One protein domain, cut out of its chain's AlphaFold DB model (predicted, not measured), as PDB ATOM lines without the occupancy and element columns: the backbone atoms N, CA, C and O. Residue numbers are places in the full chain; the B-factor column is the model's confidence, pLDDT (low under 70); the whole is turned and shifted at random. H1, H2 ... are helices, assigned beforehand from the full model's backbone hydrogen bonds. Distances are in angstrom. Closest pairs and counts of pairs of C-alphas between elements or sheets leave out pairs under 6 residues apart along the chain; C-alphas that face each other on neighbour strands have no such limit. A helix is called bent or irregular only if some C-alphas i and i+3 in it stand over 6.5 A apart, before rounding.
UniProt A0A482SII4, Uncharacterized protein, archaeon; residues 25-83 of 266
ATOM      1  N   LEU A  25     -15.780  -3.553 -21.153       86.00
ATOM      2  CA  LEU A  25     -15.227  -4.448 -22.170       86.00
ATOM      3  C   LEU A  25     -15.328  -5.923 -21.752       86.00
ATOM      4  O   LEU A  25     -15.693  -6.764 -22.568       86.00
ATOM      5  N   ASP A  26     -15.039  -6.233 -20.484       84.25
ATOM      6  CA  ASP A  26     -15.149  -7.605 -19.971       84.25
ATOM      7  C   ASP A  26     -16.592  -8.096 -20.021       84.25
ATOM      8  O   ASP A  26     -16.824  -9.285 -20.232       84.25
ATOM      9  N   LEU A  27     -17.552  -7.189 -19.822       81.56
ATOM     10  CA  LEU A  27     -18.967  -7.511 -19.910       81.56
ATOM     11  C   LEU A  27     -19.347  -7.918 -21.339       81.56
ATOM     12  O   LEU A  27     -19.890  -9.001 -21.503       81.56
ATOM     13  N   ASP A  28     -18.983  -7.131 -22.359       84.19
ATOM     14  CA  ASP A  28     -19.267  -7.455 -23.773       84.19
ATOM     15  C   ASP A  28     -18.579  -8.760 -24.216       84.19
ATOM     16  O   ASP A  28     -19.202  -9.630 -24.825       84.19
ATOM     17  N   ILE A  29     -17.309  -8.962 -23.842       87.75
ATOM     18  CA  ILE A  29     -16.581 -10.201 -24.167       87.75
ATOM     19  C   ILE A  29     -17.267 -11.418 -23.539       87.75
ATOM     20  O   ILE A  29     -17.443 -12.441 -24.205       87.75
ATOM     21  N   LYS A  30     -17.658 -11.323 -22.265       85.56
ATOM     22  CA  LYS A  30     -18.351 -12.415 -21.575       85.56
ATOM     23  C   LYS A  30     -19.733 -12.657 -22.152       85.56
ATOM     24  O   LYS A  30     -20.101 -13.816 -22.292       85.56
ATOM     25  N   ASP A  31     -20.463 -11.608 -22.515       86.00
ATOM     26  CA  ASP A  31     -21.799 -11.745 -23.090       86.00
ATOM     27  C   ASP A  31     -21.734 -12.489 -24.428       86.00
ATOM     28  O   ASP A  31     -22.436 -13.479 -24.621       86.00
ATOM     29  N   ARG A  32     -20.784 -12.128 -25.305       92.44
ATOM     30  CA  ARG A  32     -20.547 -12.859 -26.562       92.44
ATOM     31  C   ARG A  32     -20.102 -14.299 -26.334       92.44
ATOM     32  O   ARG A  32     -20.581 -15.194 -27.027       92.44
ATOM     33  N   LEU A  33     -19.196 -14.532 -25.382       92.88
ATOM     34  CA  LEU A  33     -18.735 -15.884 -25.059       92.88
ATOM     35  C   LEU A  33     -19.900 -16.748 -24.565       92.88
ATOM     36  O   LEU A  33     -20.060 -17.880 -25.011       92.88
ATOM     37  N   MET A  34     -20.738 -16.208 -23.681       89.81
ATOM     38  CA  MET A  34     -21.901 -16.919 -23.165       89.81
ATOM     39  C   MET A  34     -22.925 -17.180 -24.265       89.81
ATOM     40  O   MET A  34     -23.398 -18.305 -24.377       89.81
ATOM     41  N   GLN A  35     -23.200 -16.207 -25.139       88.81
ATOM     42  CA  GLN A  35     -24.060 -16.415 -26.309       88.81
ATOM     43  C   GLN A  35     -23.552 -17.556 -27.202       88.81
ATOM     44  O   GLN A  35     -24.350 -18.375 -27.649       88.81
ATOM     45  N   GLN A  36     -22.238 -17.662 -27.427       93.81
ATOM     46  CA  GLN A  36     -21.652 -18.780 -28.177       93.81
ATOM     47  C   GLN A  36     -21.807 -20.119 -27.448       93.81
ATOM     48  O   GLN A  36     -22.143 -21.121 -28.072       93.81
ATOM     49  N   VAL A  37     -21.591 -20.147 -26.131       93.75
ATOM     50  CA  VAL A  37     -21.767 -21.361 -25.320       93.75
ATOM     51  C   VAL A  37     -23.215 -21.853 -25.388       93.75
ATOM     52  O   VAL A  37     -23.441 -23.034 -25.640       93.75
ATOM     53  N   PHE A  38     -24.189 -20.949 -25.257       90.94
ATOM     54  CA  PHE A  38     -25.615 -21.272 -25.359       90.94
ATOM     55  C   PHE A  38     -26.059 -21.679 -26.774       90.94
ATOM     56  O   PHE A  38     -27.079 -22.338 -26.920       90.94
ATOM     57  N   GLN A  39     -25.308 -21.334 -27.826       90.31
ATOM     58  CA  GLN A  39     -25.577 -21.840 -29.180       90.31
ATOM     59  C   GLN A  39     -25.128 -23.292 -29.372       90.31
ATOM     60  O   GLN A  39     -25.694 -24.007 -30.194       90.31
ATOM     61  N   VAL A  40     -24.079 -23.715 -28.661       94.94
ATOM     62  CA  VAL A  40     -23.513 -25.066 -28.786       94.94
ATOM     63  C   VAL A  40     -24.207 -26.044 -27.842       94.94
ATOM     64  O   VAL A  40     -24.368 -27.216 -28.177       94.94
ATOM     65  N   LEU A  41     -24.601 -25.574 -26.659       91.12
ATOM     66  CA  LEU A  41     -25.279 -26.396 -25.668       91.12
ATOM     67  C   LEU A  41     -26.790 -26.450 -25.940       91.12
ATOM     68  O   LEU A  41     -27.389 -25.429 -26.271       91.12
ATOM     69  N   PRO A  42     -27.437 -27.615 -25.762       88.81
ATOM     70  CA  PRO A  42     -28.888 -27.720 -25.813       88.81
ATOM     71  C   PRO A  42     -29.484 -27.107 -24.539       88.81
ATOM     72  O   PRO A  42     -29.749 -27.803 -23.562       88.81
ATOM     73  N   THR A  43     -29.649 -25.788 -24.532       91.06
ATOM     74  CA  THR A  43     -30.267 -25.034 -23.432       91.06
ATOM     75  C   THR A  43     -31.651 -24.539 -23.811       91.06
ATOM     76  O   THR A  43     -31.936 -24.290 -24.985       91.06
ATOM     77  N   MET A  44     -32.509 -24.358 -22.813       91.00
ATOM     78  CA  MET A  44     -33.824 -23.757 -23.007       91.00
ATOM     79  C   MET A  44     -33.681 -22.257 -23.297       91.00
ATOM     80  O   MET A  44     -32.702 -21.623 -22.900       91.00
ATOM     81  N   SER A  45     -34.679 -21.654 -23.952       83.81
ATOM     82  CA  SER A  45     -34.708 -20.200 -24.207       83.81
ATOM     83  C   SER A  45     -34.573 -19.369 -22.928       83.81
ATOM     84  O   SER A  45     -34.020 -18.267 -22.943       83.81
ATOM     85  N   ASP A  46     -35.055 -19.918 -21.816       92.88
ATOM     86  CA  ASP A  46     -35.160 -19.226 -20.538       92.88
ATOM     87  C   ASP A  46     -33.831 -19.240 -19.768       92.88
ATOM     88  O   ASP A  46     -33.563 -18.318 -18.992       92.88
ATOM     89  N   ASP A  47     -32.951 -20.207 -20.040       90.31
ATOM     90  CA  ASP A  47     -31.669 -20.367 -19.343       90.31
ATOM     91  C   ASP A  47     -30.767 -19.141 -19.536       90.31
ATOM     92  O   ASP A  47     -30.138 -18.662 -18.589       90.31
ATOM     93  N   TYR A  48     -30.764 -18.568 -20.745       87.38
ATOM     94  CA  TYR A  48     -30.026 -17.339 -21.032       87.38
ATOM     95  C   TYR A  48     -30.545 -16.161 -20.201       87.38
ATOM     96  O   TYR A  48     -29.765 -15.409 -19.612       87.38
ATOM     97  N   THR A  49     -31.870 -16.004 -20.119       89.38
ATOM     98  CA  THR A  49     -32.488 -14.907 -19.361       89.38
ATOM     99  C   THR A  49     -32.236 -15.037 -17.863       89.38
ATOM    100  O   THR A  49     -31.916 -14.043 -17.207       89.38
ATOM    101  N   ALA A  50     -32.291 -16.262 -17.334       91.38
ATOM    102  CA  ALA A  50     -31.986 -16.556 -15.943       91.38
ATOM    103  C   ALA A  50     -30.512 -16.261 -15.624       91.38
ATOM    104  O   ALA A  50     -30.212 -15.608 -14.621       91.38
ATOM    105  N   TYR A  51     -29.596 -16.664 -16.510       89.38
ATOM    106  CA  TYR A  51     -28.172 -16.366 -16.384       89.38
ATOM    107  C   TYR A  51     -27.896 -14.855 -16.395       89.38
ATOM    108  O   TYR A  51     -27.211 -14.341 -15.505       89.38
ATOM    109  N   ALA A  52     -28.468 -14.125 -17.355       86.94
ATOM    110  CA  ALA A  52     -28.302 -12.678 -17.463       86.94
ATOM    111  C   ALA A  52     -28.846 -11.945 -16.223       86.94
ATOM    112  O   ALA A  52     -28.186 -11.047 -15.688       86.94
ATOM    113  N   ALA A  53     -30.013 -12.358 -15.718       90.25
ATOM    114  CA  ALA A  53     -30.597 -11.809 -14.497       90.25
ATOM    115  C   ALA A  53     -29.699 -12.056 -13.274       90.25
ATOM    116  O   ALA A  53     -29.420 -11.122 -12.519       90.25
ATOM    117  N   HIS A  54     -29.184 -13.278 -13.109       90.56
ATOM    118  CA  HIS A  54     -28.268 -13.618 -12.020       90.56
ATOM    119  C   HIS A  54     -26.981 -12.781 -12.072       90.56
ATOM    120  O   HIS A  54     -26.560 -12.219 -11.060       90.56
ATOM    121  N   MET A  55     -26.376 -12.639 -13.255       85.06
ATOM    122  CA  MET A  55     -25.164 -11.835 -13.438       85.06
ATOM    123  C   MET A  55     -25.383 -10.359 -13.107       85.06
ATOM    124  O   MET A  55     -24.529  -9.744 -12.465       85.06
ATOM    125  N   LYS A  56     -26.534  -9.796 -13.493       85.88
ATOM    126  CA  LYS A  56     -26.903  -8.419 -13.153       85.88
ATOM    127  C   LYS A  56     -27.037  -8.228 -11.639       85.88
ATOM    128  O   LYS A  56     -26.426  -7.312 -11.095       85.88
ATOM    129  N   VAL A  57     -27.775  -9.111 -10.963       89.81
ATOM    130  CA  VAL A  57     -27.967  -9.061  -9.501       89.81
ATOM    131  C   VAL A  57     -26.630  -9.169  -8.764       89.81
ATOM    132  O   VAL A  57     -26.362  -8.409  -7.834       89.81
ATOM    133  N   GLU A  58     -25.756 -10.072  -9.200       87.31
ATOM    134  CA  GLU A  58     -24.445 -10.271  -8.583       87.31
ATOM    135  C   GLU A  58     -23.505  -9.071  -8.813       87.31
ATOM    136  O   GLU A  58     -22.752  -8.683  -7.913       87.31
ATOM    137  N   ALA A  59     -23.566  -8.437  -9.988       83.19
ATOM    138  CA  ALA A  59     -22.824  -7.210 -10.272       83.19
ATOM    139  C   ALA A  59     -23.305  -6.036  -9.400       83.19
ATOM    140  O   ALA A  59     -22.481  -5.348  -8.790       83.19
ATOM    141  N   GLU A  60     -24.621  -5.842  -9.279       86.81
ATOM    142  CA  GLU A  60     -25.223  -4.828  -8.402       86.81
ATOM    143  C   GLU A  60     -24.841  -5.061  -6.932       86.81
ATOM    144  O   GLU A  60     -24.439  -4.122  -6.240       86.81
ATOM    145  N   ARG A  61     -24.855  -6.320  -6.469       92.06
ATOM    146  CA  ARG A  61     -24.428  -6.700  -5.112       92.06
ATOM    147  C   ARG A  61     -22.986  -6.277  -4.826       92.06
ATOM    148  O   ARG A  61     -22.725  -5.663  -3.791       92.06
ATOM    149  N   ARG A  62     -22.053  -6.549  -5.745       84.12
ATOM    150  CA  ARG A  62     -20.637  -6.158  -5.589       84.12
ATOM    151  C   ARG A  62     -20.447  -4.646  -5.589       84.12
ATOM    152  O   ARG A  62     -19.633  -4.129  -4.825       84.12
ATOM    153  N   GLN A  63     -21.191  -3.923  -6.426       85.62
ATOM    154  CA  GLN A  63     -21.145  -2.461  -6.438       85.62
ATOM    155  C   GLN A  63     -21.666  -1.872  -5.123       85.62
ATOM    156  O   GLN A  63     -21.028  -0.979  -4.561       85.62
ATOM    157  N   ALA A  64     -22.771  -2.409  -4.601       92.00
ATOM    158  CA  ALA A  64     -23.326  -2.004  -3.316       92.00
ATOM    159  C   ALA A  64     -22.341  -2.265  -2.165       92.00
ATOM    160  O   ALA A  64     -22.097  -1.373  -1.352       92.00
ATOM    161  N   GLU A  65     -21.709  -3.442  -2.134       94.31
ATOM    162  CA  GLU A  65     -20.696  -3.795  -1.132       94.31
ATOM    163  C   GLU A  65     -19.482  -2.856  -1.193       94.31
ATOM    164  O   GLU A  65     -19.026  -2.347  -0.166       94.31
ATOM    165  N   LYS A  66     -19.000  -2.532  -2.399       90.31
ATOM    166  CA  LYS A  66     -17.893  -1.586  -2.595       90.31
ATOM    167  C   LYS A  66     -18.244  -0.178  -2.107       90.31
ATOM    168  O   LYS A  66     -17.425   0.466  -1.449       90.31
ATOM    169  N   LEU A  67     -19.456   0.296  -2.394       94.81
ATOM    170  CA  LEU A  67     -19.934   1.608  -1.952       94.81
ATOM    171  C   LEU A  67     -20.103   1.654  -0.427       94.81
ATOM    172  O   LEU A  67     -19.706   2.628   0.215       94.81
ATOM    173  N   GLN A  68     -20.607   0.574   0.171       96.25
ATOM    174  CA  GLN A  68     -20.703   0.431   1.621       96.25
ATOM    175  C   GLN A  68     -19.315   0.434   2.279       96.25
ATOM    176  O   GLN A  68     -19.098   1.158   3.253       96.25
ATOM    177  N   ALA A  69     -18.354  -0.311   1.727       95.94
ATOM    178  CA  ALA A  69     -16.975  -0.331   2.211       95.94
ATOM    179  C   ALA A  69     -16.323   1.061   2.131       95.94
ATOM    180  O   ALA A  69     -15.664   1.497   3.076       95.94
ATOM    181  N   GLN A  70     -16.566   1.806   1.048       95.19
ATOM    182  CA  GLN A  70     -16.071   3.174   0.887       95.19
ATOM    183  C   GLN A  70     -16.671   4.134   1.927       95.19
ATOM    184  O   GLN A  70     -15.948   4.943   2.514       95.19
ATOM    185  N   GLN A  71     -17.975   4.028   2.206       96.31
ATOM    186  CA  GLN A  71     -18.628   4.823   3.251       96.31
ATOM    187  C   GLN A  71     -18.066   4.513   4.643       96.31
ATOM    188  O   GLN A  71     -17.826   5.430   5.432       96.31
ATOM    189  N   GLN A  72     -17.815   3.236   4.944       95.88
ATOM    190  CA  GLN A  72     -17.206   2.823   6.210       95.88
ATOM    191  C   GLN A  72     -15.771   3.342   6.347       95.88
ATOM    192  O   GLN A  72     -15.410   3.857   7.407       95.88
ATOM    193  N   ALA A  73     -14.971   3.272   5.280       95.56
ATOM    194  CA  ALA A  73     -13.619   3.821   5.260       95.56
ATOM    195  C   ALA A  73     -13.624   5.334   5.540       95.56
ATOM    196  O   ALA A  73     -12.927   5.792   6.445       95.56
ATOM    197  N   ALA A  74     -14.495   6.091   4.864       95.62
ATOM    198  CA  ALA A  74     -14.645   7.529   5.087       95.62
ATOM    199  C   ALA A  74     -15.141   7.863   6.510       95.62
ATOM    200  O   ALA A  74     -14.715   8.847   7.122       95.62
ATOM    201  N   ALA A  75     -16.037   7.049   7.077       95.94
ATOM    202  CA  ALA A  75     -16.498   7.218   8.454       95.94
ATOM    203  C   ALA A  75     -15.377   6.951   9.474       95.94
ATOM    204  O   ALA A  75     -15.259   7.675  10.467       95.94
ATOM    205  N   ASN A  76     -14.542   5.941   9.229       95.12
ATOM    206  CA  ASN A  76     -13.394   5.625  10.075       95.12
ATOM    207  C   ASN A  76     -12.317   6.712   9.993       95.12
ATOM    208  O   ASN A  76     -11.801   7.125  11.031       95.12
ATOM    209  N   GLU A  77     -12.053   7.257   8.807       92.38
ATOM    210  CA  GLU A  77     -11.135   8.385   8.621       92.38
ATOM    211  C   GLU A  77     -11.576   9.616   9.433       92.38
ATOM    212  O   GLU A  77     -10.783  10.207  10.170       92.38
ATOM    213  N   LYS A  78     -12.879   9.939   9.419       91.31
ATOM    214  CA  LYS A  78     -13.445  11.019  10.250       91.31
ATOM    215  C   LYS A  78     -13.279  10.769  11.753       91.31
ATOM    216  O   LYS A  78     -13.059  11.718  12.506       91.31
ATOM    217  N   LYS A  79     -13.380   9.514  12.211       90.44
ATOM    218  CA  LYS A  79     -13.141   9.156  13.624       90.44
ATOM    219  C   LYS A  79     -11.674   9.348  14.008       90.44
ATOM    220  O   LYS A  79     -11.405   9.917  15.065       90.44
ATOM    221  N   ILE A  80     -10.746   8.940  13.140       88.88
ATOM    222  CA  ILE A  80      -9.302   9.106  13.358       88.88
ATOM    223  C   ILE A  80      -8.958  10.597  13.489       88.88
ATOM    224  O   ILE A  80      -8.328  10.989  14.475       88.88
ATOM    225  N   LEU A  81      -9.460  11.443  12.580       83.75
ATOM    226  CA  LEU A  81      -9.184  12.885  12.577       83.75
ATOM    227  C   LEU A  81      -9.683  13.608  13.843       83.75
ATOM    228  O   LEU A  81      -9.083  14.585  14.282       83.75
ATOM    229  N   LYS A  82     -10.763  13.121  14.466       87.06
ATOM    230  CA  LYS A  82     -11.310  13.705  15.702       87.06
ATOM    231  C   LYS A  82     -10.507  13.330  16.955       87.06
ATOM    232  O   LYS A  82     -10.564  14.057  17.943       87.06
ATOM    233  N   SER A  83      -9.776  12.212  16.925       85.00
ATOM    234  CA  SER A  83      -9.007  11.704  18.072       85.00
ATOM    235  C   SER A  83      -7.603  12.309  18.212       85.00
ATOM    236  O   SER A  83      -7.077  12.354  19.320       85.00
TER     237      SER A  83
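What this domain is: This is residues 25 to 83 of the 266 residues of an uncharacterized protein of archaeon (UniProt A0A482SII4). One very long helix, H2, runs the length of a rod, and a shorter helix, H1, folds back beside its first part, so that the two make a narrow, lopsided V with the turn of residues 41 to 44 at its point. Residues 56 to 83 of H2 stick out as a long bare arm. The printed part has 59 residues with two named helices, H1 then H2 along the chain, and no named strand; the class is all helix. The whole is extended, with a radius of gyration of the C-alphas of 19.0 A and spans of 62 by 21 by 10 A.

Where its parts are: H2, the longest helix, covers residues 45 to 83 and measures 58.9 A from first to last C-alpha. It begins at C-alpha 45, at (-34.708, -20.200, -24.207), and ends at C-alpha 83, at (-9.007, 11.704, 18.072). It is neither bent nor irregular, but only just: C-alphas 45 and 48 are 6.3 A apart. H1 covers residues 25 to 40, is 23.2 A long and begins at C-alpha 25, at (-15.227, -4.448, -22.170).

How they stand to each other: H2 and H1 are close but not clearly touching, with 1 pair of C-alphas within 8 A. Their closest C-alphas, those of Phe 38 and Tyr 48, are 7.3 A apart. The helices run opposite ways at a shallow tilt of 25 degrees, and their centres are 23.9 A apart. Residues 39 to 46 stand free, and so do residues 56 to 83 of H2. In H1 every O i to N i+4 pair is within hydrogen-bond range; in H2 34 of 35 are.

The domain as a whole: The two C-alphas farthest apart, those of Pro 42 and Ser 83, are 62.3 A from each other. The printed part has no cut, and the link from H1 to H2, 4 residues, is tight. The mean pLDDT of the printed part is 90.0, and no printed residue is under 70.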